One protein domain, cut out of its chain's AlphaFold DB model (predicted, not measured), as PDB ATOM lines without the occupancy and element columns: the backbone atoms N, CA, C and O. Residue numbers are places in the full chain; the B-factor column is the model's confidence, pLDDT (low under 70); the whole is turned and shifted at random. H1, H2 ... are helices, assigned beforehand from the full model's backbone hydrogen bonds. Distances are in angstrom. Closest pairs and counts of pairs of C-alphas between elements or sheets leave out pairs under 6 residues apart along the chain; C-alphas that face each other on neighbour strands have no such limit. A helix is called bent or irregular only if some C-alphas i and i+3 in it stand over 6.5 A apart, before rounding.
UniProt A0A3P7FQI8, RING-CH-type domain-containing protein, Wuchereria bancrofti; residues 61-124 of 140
ATOM      1  N   LEU A  61      37.594  16.427  44.980       95.41
ATOM      2  CA  LEU A  61      37.184  15.438  43.983       95.41
ATOM      3  C   LEU A  61      37.340  15.957  42.550       95.41
ATOM      4  O   LEU A  61      37.691  15.178  41.668       95.41
ATOM      5  N   SER A  62      37.135  17.254  42.308       95.51
ATOM      6  CA  SER A  62      37.348  17.857  40.986       95.51
ATOM      7  C   SER A  62      38.826  17.831  40.594       95.51
ATOM      8  O   SER A  62      39.159  17.500  39.458       95.51
ATOM      9  N   ILE A  63      39.723  18.102  41.548       96.16
ATOM     10  CA  ILE A  63      41.173  17.989  41.347       96.16
ATOM     11  C   ILE A  63      41.566  16.523  41.116       96.16
ATOM     12  O   ILE A  63      42.330  16.229  40.197       96.16
ATOM     13  N   CYS A  64      41.011  15.584  41.891       95.20
ATOM     14  CA  CYS A  64      41.224  14.152  41.678       95.20
ATOM     15  C   CYS A  64      40.754  13.710  40.287       95.20
ATOM     16  O   CYS A  64      41.471  12.978  39.609       95.20
ATOM     17  N   LEU A  65      39.584  14.172  39.836       94.75
ATOM     18  CA  LEU A  65      39.068  13.871  38.503       94.75
ATOM     19  C   LEU A  65      40.004  14.408  37.417       94.75
ATOM     20  O   LEU A  65      40.356  13.673  36.496       94.75
ATOM     21  N   TRP A  66      40.450  15.657  37.552       95.46
ATOM     22  CA  TRP A  66      41.412  16.265  36.638       95.46
ATOM     23  C   TRP A  66      42.710  15.453  36.545       95.46
ATOM     24  O   TRP A  66      43.189  15.156  35.448       95.46
ATOM     25  N   TYR A  67      43.249  15.026  37.687       94.06
ATOM     26  CA  TYR A  67      44.436  14.175  37.742       94.06
ATOM     27  C   TYR A  67      44.208  12.820  37.053       94.06
ATOM     28  O   TYR A  67      45.033  12.384  36.252       94.06
ATOM     29  N   MET A  68      43.060  12.176  37.293       91.48
ATOM     30  CA  MET A  68      42.707  10.901  36.655       91.48
ATOM     31  C   MET A  68      42.560  11.026  35.134       91.48
ATOM     32  O   MET A  68      43.005  10.139  34.400       91.48
ATOM     33  N   ILE A  69      41.985  12.129  34.648       90.25
ATOM     34  CA  ILE A  69      41.880  12.423  33.212       90.25
ATOM     35  C   ILE A  69      43.276  12.634  32.618       90.25
ATOM     36  O   ILE A  69      43.610  12.000  31.619       90.25
ATOM     37  N   THR A  70      44.118  13.437  33.272       91.19
ATOM     38  CA  THR A  70      45.499  13.700  32.832       91.19
ATOM     39  C   THR A  70      46.299  12.399  32.717       91.19
ATOM     40  O   THR A  70      46.866  12.116  31.667       91.19
ATOM     41  N   LEU A  71      46.238  11.527  33.729       89.58
ATOM     42  CA  LEU A  71      46.878  10.205  33.695       89.58
ATOM     43  C   LEU A  71      46.333   9.272  32.606       89.58
ATOM     44  O   LEU A  71      47.030   8.352  32.174       89.58
ATOM     45  N   THR A  72      45.064   9.429  32.229       86.89
ATOM     46  CA  THR A  72      44.449   8.651  31.144       86.89
ATOM     47  C   THR A  72      45.001   9.100  29.792       86.89
ATOM     48  O   THR A  72      45.312   8.254  28.955       86.89
ATOM     49  N   ILE A  73      45.186  10.411  29.617       86.87
ATOM     50  CA  ILE A  73      45.780  11.011  28.419       86.87
ATOM     51  C   ILE A  73      47.265  10.645  28.312       86.87
ATOM     52  O   ILE A  73      47.682  10.113  27.292       86.87
ATOM     53  N   GLU A  74      48.048  10.837  29.379       88.03
ATOM     54  CA  GLU A  74      49.496  10.557  29.388       88.03
ATOM     55  C   GLU A  74      49.841   9.096  29.084       88.03
ATOM     56  O   GLU A  74      50.918   8.798  28.580       88.03
ATOM     57  N   ARG A  75      48.945   8.157  29.408       85.16
ATOM     58  CA  ARG A  75      49.144   6.733  29.106       85.16
ATOM     59  C   ARG A  75      48.645   6.315  27.728       85.16
ATOM     60  O   ARG A  75      48.583   5.107  27.481       85.16
ATOM     61  N   GLU A  76      48.245   7.282  26.901       83.58
ATOM     62  CA  GLU A  76      47.678   7.066  25.568       83.58
ATOM     63  C   GLU A  76      46.556   6.025  25.624       83.58
ATOM     64  O   GLU A  76      46.435   5.141  24.779       83.58
ATOM     65  N   PHE A  77      45.762   6.057  26.700       80.35
ATOM     66  CA  PHE A  77      44.809   4.991  26.991       80.35
ATOM     67  C   PHE A  77      43.797   4.833  25.852       80.35
ATOM     68  O   PHE A  77      43.510   3.712  25.429       80.35
ATOM     69  N   PHE A  78      43.292   5.963  25.347       80.73
ATOM     70  CA  PHE A  78      42.342   5.985  24.243       80.73
ATOM     71  C   PHE A  78      42.971   5.475  22.949       80.73
ATOM     72  O   PHE A  78      42.403   4.582  22.328       80.73
ATOM     73  N   ASP A  79      44.163   5.949  22.591       83.67
ATOM     74  CA  ASP A  79      44.846   5.501  21.375       83.67
ATOM     75  C   ASP A  79      45.166   4.005  21.446       83.67
ATOM     76  O   ASP A  79      44.900   3.239  20.520       83.67
ATOM     77  N   ARG A  80      45.630   3.524  22.599       84.15
ATOM     78  CA  ARG A  80      45.973   2.114  22.780       84.15
ATOM     79  C   ARG A  80      44.765   1.181  22.651       84.15
ATOM     80  O   ARG A  80      44.892   0.104  22.071       84.15
ATOM     81  N   ILE A  81      43.620   1.550  23.222       81.95
ATOM     82  CA  ILE A  81      42.437   0.679  23.212       81.95
ATOM     83  C   ILE A  81      41.618   0.851  21.934       81.95
ATOM     84  O   ILE A  81      41.239  -0.147  21.330       81.95
ATOM     85  N   PHE A  82      41.351   2.087  21.508       85.35
ATOM     86  CA  PHE A  82      40.458   2.353  20.379       85.35
ATOM     87  C   PHE A  82      41.173   2.361  19.027       85.35
ATOM     88  O   PHE A  82      40.569   1.945  18.043       85.35
ATOM     89  N   VAL A  83      42.440   2.792  18.961       84.30
ATOM     90  CA  VAL A  83      43.206   2.812  17.700       84.30
ATOM     91  C   VAL A  83      43.993   1.514  17.522       84.30
ATOM     92  O   VAL A  83      43.902   0.886  16.472       84.30
ATOM     93  N   ALA A  84      44.733   1.071  18.546       86.08
ATOM     94  CA  ALA A  84      45.567  -0.133  18.449       86.08
ATOM     95  C   ALA A  84      44.836  -1.449  18.785       86.08
ATOM     96  O   ALA A  84      45.404  -2.522  18.589       86.08
ATOM     97  N   GLY A  85      43.600  -1.394  19.299       84.16
ATOM     98  CA  GLY A  85      42.799  -2.585  19.612       84.16
ATOM     99  C   GLY A  85      43.394  -3.480  20.707       84.16
ATOM    100  O   GLY A  85      43.051  -4.659  20.800       84.16
ATOM    101  N   LEU A  86      44.311  -2.954  21.524       83.92
ATOM    102  CA  LEU A  86      44.958  -3.719  22.587       83.92
ATOM    103  C   LEU A  86      44.011  -3.874  23.789       83.92
ATOM    104  O   LEU A  86      43.306  -2.925  24.148       83.92
ATOM    105  N   PRO A  87      44.014  -5.037  24.467       83.09
ATOM    106  CA  PRO A  87      43.154  -5.254  25.621       83.09
ATOM    107  C   PRO A  87      43.517  -4.307  26.782       83.09
ATOM    108  O   PRO A  87      44.694  -3.960  26.959       83.09
ATOM    109  N   PRO A  88      42.535  -3.900  27.610       81.23
ATOM    110  CA  PRO A  88      42.794  -3.083  28.789       81.23
ATOM    111  C   PRO A  88      43.707  -3.833  29.762       81.23
ATOM    112  O   PRO A  88      43.481  -5.005  30.072       81.23
ATOM    113  N   ARG A  89      44.731  -3.155  30.287       83.10
ATOM    114  CA  ARG A  89      45.554  -3.715  31.363       83.10
ATOM    115  C   ARG A  89      44.747  -3.653  32.663       83.10
ATOM    116  O   ARG A  89      43.928  -2.754  32.854       83.10
ATOM    117  N   SER A  90      45.026  -4.555  33.603       85.19
ATOM    118  CA  SER A  90      44.404  -4.542  34.938       85.19
ATOM    119  C   SER A  90      44.402  -3.167  35.645       85.19
ATOM    120  O   SER A  90      43.353  -2.809  36.185       85.19
ATOM    121  N   PRO A  91      45.470  -2.332  35.614       87.35
ATOM    122  CA  PRO A  91      45.421  -0.995  36.209       87.35
ATOM    123  C   PRO A  91      44.474  -0.026  35.497       87.35
ATOM    124  O   PRO A  91      44.066   0.958  36.107       87.35
ATOM    125  N   ASP A  92      44.134  -0.254  34.228       85.88
ATOM    126  CA  ASP A  92      43.238   0.646  33.509       85.88
ATOM    127  C   ASP A  92      41.786   0.443  33.931       85.88
ATOM    128  O   ASP A  92      41.068   1.416  34.143       85.88
ATOM    129  N   ILE A  93      41.380  -0.813  34.144       86.29
ATOM    130  CA  ILE A  93      40.045  -1.148  34.656       86.29
ATOM    131  C   ILE A  93      39.829  -0.469  36.013       86.29
ATOM    132  O   ILE A  93      38.819   0.202  36.214       86.29
ATOM    133  N   ALA A  94      40.814  -0.564  36.914       88.48
ATOM    134  CA  ALA A  94      40.758   0.097  38.215       88.48
ATOM    135  C   ALA A  94      40.580   1.620  38.083       88.48
ATOM    136  O   ALA A  94      39.780   2.210  38.804       88.48
ATOM    137  N   ARG A  95      41.268   2.264  37.132       89.31
ATOM    138  CA  ARG A  95      41.130   3.711  36.906       89.31
ATOM    139  C   ARG A  95      39.765   4.088  36.386       89.31
ATOM    140  O   ARG A  95      39.210   5.052  36.882       89.31
ATOM    141  N   ILE A  96      39.232   3.355  35.412       89.17
ATOM    142  CA  ILE A  96      37.903   3.638  34.862       89.17
ATOM    143  C   ILE A  96      36.864   3.540  35.979       89.17
ATOM    144  O   ILE A  96      36.061   4.455  36.136       89.17
ATOM    145  N   LEU A  97      36.929   2.489  36.803       92.49
ATOM    146  CA  LEU A  97      36.028   2.321  37.946       92.49
ATOM    147  C   LEU A  97      36.157   3.469  38.958       92.49
ATOM    148  O   LEU A  97      35.144   4.024  39.378       92.49
ATOM    149  N   VAL A  98      37.383   3.869  39.311       93.44
ATOM    150  CA  VAL A  98      37.625   5.002  40.222       93.44
ATOM    151  C   VAL A  98      37.136   6.320  39.616       93.44
ATOM    152  O   VAL A  98      36.474   7.093  40.301       93.44
ATOM    153  N   THR A  99      37.397   6.572  38.335       92.96
ATOM    154  CA  THR A  99      36.934   7.768  37.621       92.96
ATOM    155  C   THR A  99      35.407   7.830  37.585       92.96
ATOM    156  O   THR A  99      34.841   8.879  37.879       92.96
ATOM    157  N   LEU A 100      34.728   6.714  37.296       94.49
ATOM    158  CA  LEU A 100      33.264   6.636  37.328       94.49
ATOM    159  C   LEU A 100      32.709   6.910  38.731       94.49
ATOM    160  O   LEU A 100      31.732   7.646  38.866       94.49
ATOM    161  N   LEU A 101      33.354   6.376  39.773       95.83
ATOM    162  CA  LEU A 101      32.981   6.643  41.161       95.83
ATOM    163  C   LEU A 101      33.133   8.133  41.494       95.83
ATOM    164  O   LEU A 101      32.189   8.735  41.999       95.83
ATOM    165  N   ILE A 102      34.267   8.750  41.142       95.80
ATOM    166  CA  ILE A 102      34.510  10.186  41.354       95.80
ATOM    167  C   ILE A 102      33.456  11.031  40.627       95.80
ATOM    168  O   ILE A 102      32.891  11.941  41.233       95.80
ATOM    169  N   ILE A 103      33.148  10.722  39.362       95.49
ATOM    170  CA  ILE A 103      32.119  11.430  38.582       95.49
ATOM    171  C   ILE A 103      30.750  11.308  39.260       95.49
ATOM    172  O   ILE A 103      30.069  12.315  39.447       95.49
ATOM    173  N   SER A 104      30.361  10.101  39.678       95.69
ATOM    174  CA  SER A 104      29.093   9.870  40.377       95.69
ATOM    175  C   SER A 104      29.002  10.681  41.673       95.69
ATOM    176  O   SER A 104      27.978  11.310  41.941       95.69
ATOM    177  N   THR A 105      30.067  10.700  42.480       95.38
ATOM    178  CA  THR A 105      30.104  11.469  43.733       95.38
ATOM    179  C   THR A 105      30.087  12.976  43.476       95.38
ATOM    180  O   THR A 105      29.397  13.703  44.189       95.38
ATOM    181  N   LEU A 106      30.780  13.455  42.437       95.66
ATOM    182  CA  LEU A 106      30.764  14.865  42.037       95.66
ATOM    183  C   LEU A 106      29.374  15.327  41.611       95.66
ATOM    184  O   LEU A 106      28.930  16.382  42.056       95.66
ATOM    185  N   ILE A 107      28.667  14.534  40.800       95.50
ATOM    186  CA  ILE A 107      27.290  14.842  40.396       95.50
ATOM    187  C   ILE A 107      26.395  14.947  41.634       95.50
ATOM    188  O   ILE A 107      25.683  15.939  41.785       95.50
ATOM    189  N   GLY A 108      26.482  13.985  42.559       94.45
ATOM    190  CA  GLY A 108      25.723  14.021  43.814       94.45
ATOM    191  C   GLY A 108      26.030  15.260  44.666       94.45
ATOM    192  O   GLY A 108      25.112  15.951  45.109       94.45
ATOM    193  N   GLY A 109      27.312  15.591  44.844       92.99
ATOM    194  CA  GLY A 109      27.744  16.775  45.593       92.99
ATOM    195  C   GLY A 109      27.265  18.086  44.962       92.99
ATOM    196  O   GLY A 109      26.713  18.945  45.651       92.99
ATOM    197  N   LEU A 110      27.399  18.221  43.639       94.36
ATOM    198  CA  LEU A 110      26.928  19.391  42.894       94.36
ATOM    199  C   LEU A 110      25.406  19.537  42.962       94.36
ATOM    200  O   LEU A 110      24.918  20.645  43.183       94.36
ATOM    201  N   MET A 111      24.654  18.441  42.834       94.56
ATOM    202  CA  MET A 111      23.196  18.457  42.976       94.56
ATOM    203  C   MET A 111      22.771  18.898  44.378       94.56
ATOM    204  O   MET A 111      21.886  19.742  44.498       94.56
ATOM    205  N   ASN A 112      23.417  18.399  45.436       92.13
ATOM    206  CA  ASN A 112      23.115  18.806  46.813       92.13
ATOM    207  C   ASN A 112      23.362  20.302  47.039       92.13
ATOM    208  O   ASN A 112      22.508  21.003  47.586       92.13
ATOM    209  N   ILE A 113      24.501  20.817  46.567       91.88
ATOM    210  CA  ILE A 113      24.817  22.249  46.637       91.88
ATOM    211  C   ILE A 113      23.786  23.065  45.844       91.88
ATOM    212  O   ILE A 113      23.238  24.034  46.375       91.88
ATOM    213  N   ALA A 114      23.468  22.658  44.614       92.75
ATOM    214  CA  ALA A 114      22.495  23.340  43.765       92.75
ATOM    215  C   ALA A 114      21.091  23.356  44.389       92.75
ATOM    216  O   ALA A 114      20.445  24.402  44.409       92.75
ATOM    217  N   MET A 115      20.639  22.237  44.963       92.21
ATOM    218  CA  MET A 115      19.355  22.147  45.663       92.21
ATOM    219  C   MET A 115      19.304  23.064  46.886       92.21
ATOM    220  O   MET A 115      18.298  23.743  47.092       92.21
ATOM    221  N   ARG A 116      20.384  23.152  47.675       89.91
ATOM    222  CA  ARG A 116      20.456  24.084  48.814       89.91
ATOM    223  C   ARG A 116      20.404  25.540  48.373       89.91
ATOM    224  O   ARG A 116      19.649  26.319  48.953       89.91
ATOM    225  N   ILE A 117      21.154  25.905  47.332       89.46
ATOM    226  CA  ILE A 117      21.121  27.256  46.754       89.46
ATOM    227  C   ILE A 117      19.714  27.571  46.239       89.46
ATOM    228  O   ILE A 117      19.171  28.631  46.538       89.46
ATOM    229  N   TRP A 118      19.092  26.636  45.524       90.72
ATOM    230  CA  TRP A 118      17.729  26.775  45.020       90.72
ATOM    231  C   TRP A 118      16.710  26.966  46.146       90.72
ATOM    232  O   TRP A 118      15.879  27.872  46.088       90.72
ATOM    233  N   HIS A 119      16.794  26.152  47.202       88.21
ATOM    234  CA  HIS A 119      15.935  26.271  48.375       88.21
ATOM    235  C   HIS A 119      16.123  27.624  49.072       88.21
ATOM    236  O   HIS A 119      15.143  28.299  49.393       88.21
ATOM    237  N   TYR A 120      17.372  28.067  49.231       87.91
ATOM    238  CA  TYR A 120      17.690  29.376  49.787       87.91
ATOM    239  C   TYR A 120      17.112  30.515  48.937       87.91
ATOM    240  O   TYR A 120      16.435  31.381  49.482       87.91
ATOM    241  N   ILE A 121      17.294  30.495  47.612       86.44
ATOM    242  CA  ILE A 121      16.731  31.504  46.696       86.44
ATOM    243  C   ILE A 121      15.204  31.521  46.782       86.44
ATOM    244  O   ILE A 121      14.596  32.589  46.834       86.44
ATOM    245  N   ASN A 122      14.568  30.351  46.832       84.88
ATOM    246  CA  ASN A 122      13.116  30.264  46.959       84.88
ATOM    247  C   ASN A 122      12.606  30.835  48.282       84.88
ATOM    248  O   ASN A 122      11.538  31.442  48.287       84.88
ATOM    249  N   LYS A 123      13.381  30.726  49.367       83.38
ATOM    250  CA  LYS A 123      13.066  31.368  50.650       83.38
ATOM    251  C   LYS A 123      13.114  32.902  50.577       83.38
ATOM    252  O   LYS A 123      12.396  33.554  51.324       83.38
ATOM    253  N   GLN A 124      13.903  33.487  49.669       82.89
ATOM    254  CA  GLN A 124      13.989  34.948  49.488       82.89
ATOM    255  C   GLN A 124      12.854  35.536  48.626       82.89
ATOM    256  O   GLN A 124      12.828  36.743  48.360       82.89
TER     257      GLN A 124
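This is residues 61 to 124 of the 140 residues of the protein "RING-CH-type domain-containing protein" of Wuchereria bancrofti (UniProt A0A3P7FQI8). Picture one long straight helix, H3, with a shorter helix, H1, side by side with the first part of it and running the opposite way, and a small helix, H2, in the turn that joins the two at one end. Beyond H1, the far part of H3 sticks out as a bare arm, residues 110 to 124, of which 110 to 123 belong to H3, and this arm adds to the length of the rod. The printed part has 64 residues with three named helices, in the order H1, H2, H3 along the chain, and no named strand; the class is all helix. The whole is extended, with a radius of gyration of the C-alphas of 17.0 A, and its C-alphas span 56 by 17 by 17 A.

Begin at Leu 61, the first printed residue, and read H1, residues 61 to 74. A tight link of 2 residues follows, and then comes H2, residues 77 to 83. H1 and H2 are close but not clearly touching: look at Thr 72 and Phe 78, whose C-alphas, the closest of the two helices, are 7.7 A apart. Their lines stand at a steep tilt of 48 degrees, and they run the same way. A short link of 6 residues then leads to H3, residues 90 to 123. H2 and H3 are close but not clearly touching, with the C-alphas of Phe 77 and Asp 92 as their closest pair, 8.0 A apart. They run opposite ways at a steep tilt of 69.9 degrees, only just short of about perpendicular. H2 touches no helix. Now go on along H3 to Ile 102, whose C-alpha is 6.5 A from that of Leu 61, the first residue of H1. H1 and H3 touch, with 9 pairs of C-alphas within 8 A; the closest C-alphas are those of Leu 61 and Ile 102, 6.5 A apart. H3 touches H1 with residues 95 to 106 alone. The two run opposite ways at a shallow tilt of 33 degrees, only just short of steep, and their centres are 15.1 A apart. In the backbones of H1, H2 and H3, every pair of O of residue i and N of residue i+4 is within hydrogen-bond range.

Find C-alpha 61 at (37.184, 15.438, 43.983); from there H1 runs 19.7 A to C-alpha 74 at (49.496, 10.557, 29.388). H2 is the seven residues from Phe 77 to Val 83, 9.7 A from first to last C-alpha. Next find C-alpha 90 at (44.404, -4.542, 34.938), where H3 begins. Its 34 residues run 50.2 A to C-alpha 123 at (13.066, 31.368, 50.650), and it is the longest helix by residues. No helix is bent or irregular.

The two C-alphas farthest apart are those of Ala 84, just after H2, and Gln 124, the last printed residue, at 56.5 A. From Leu 61 to Gln 124 the C-alphas are 30.8 A apart. Residues 110 to 124 stand free; set them aside and the body of 49 residues spans 37 by 16 by 15 A. The printed part has no cut, and neither of its two links is long. In the B-factor column you will find a mean pLDDT of 89.5 for the printed part of this model; H2 has a mean of 83, H1 92 and H3 91, and no printed residue is under 70.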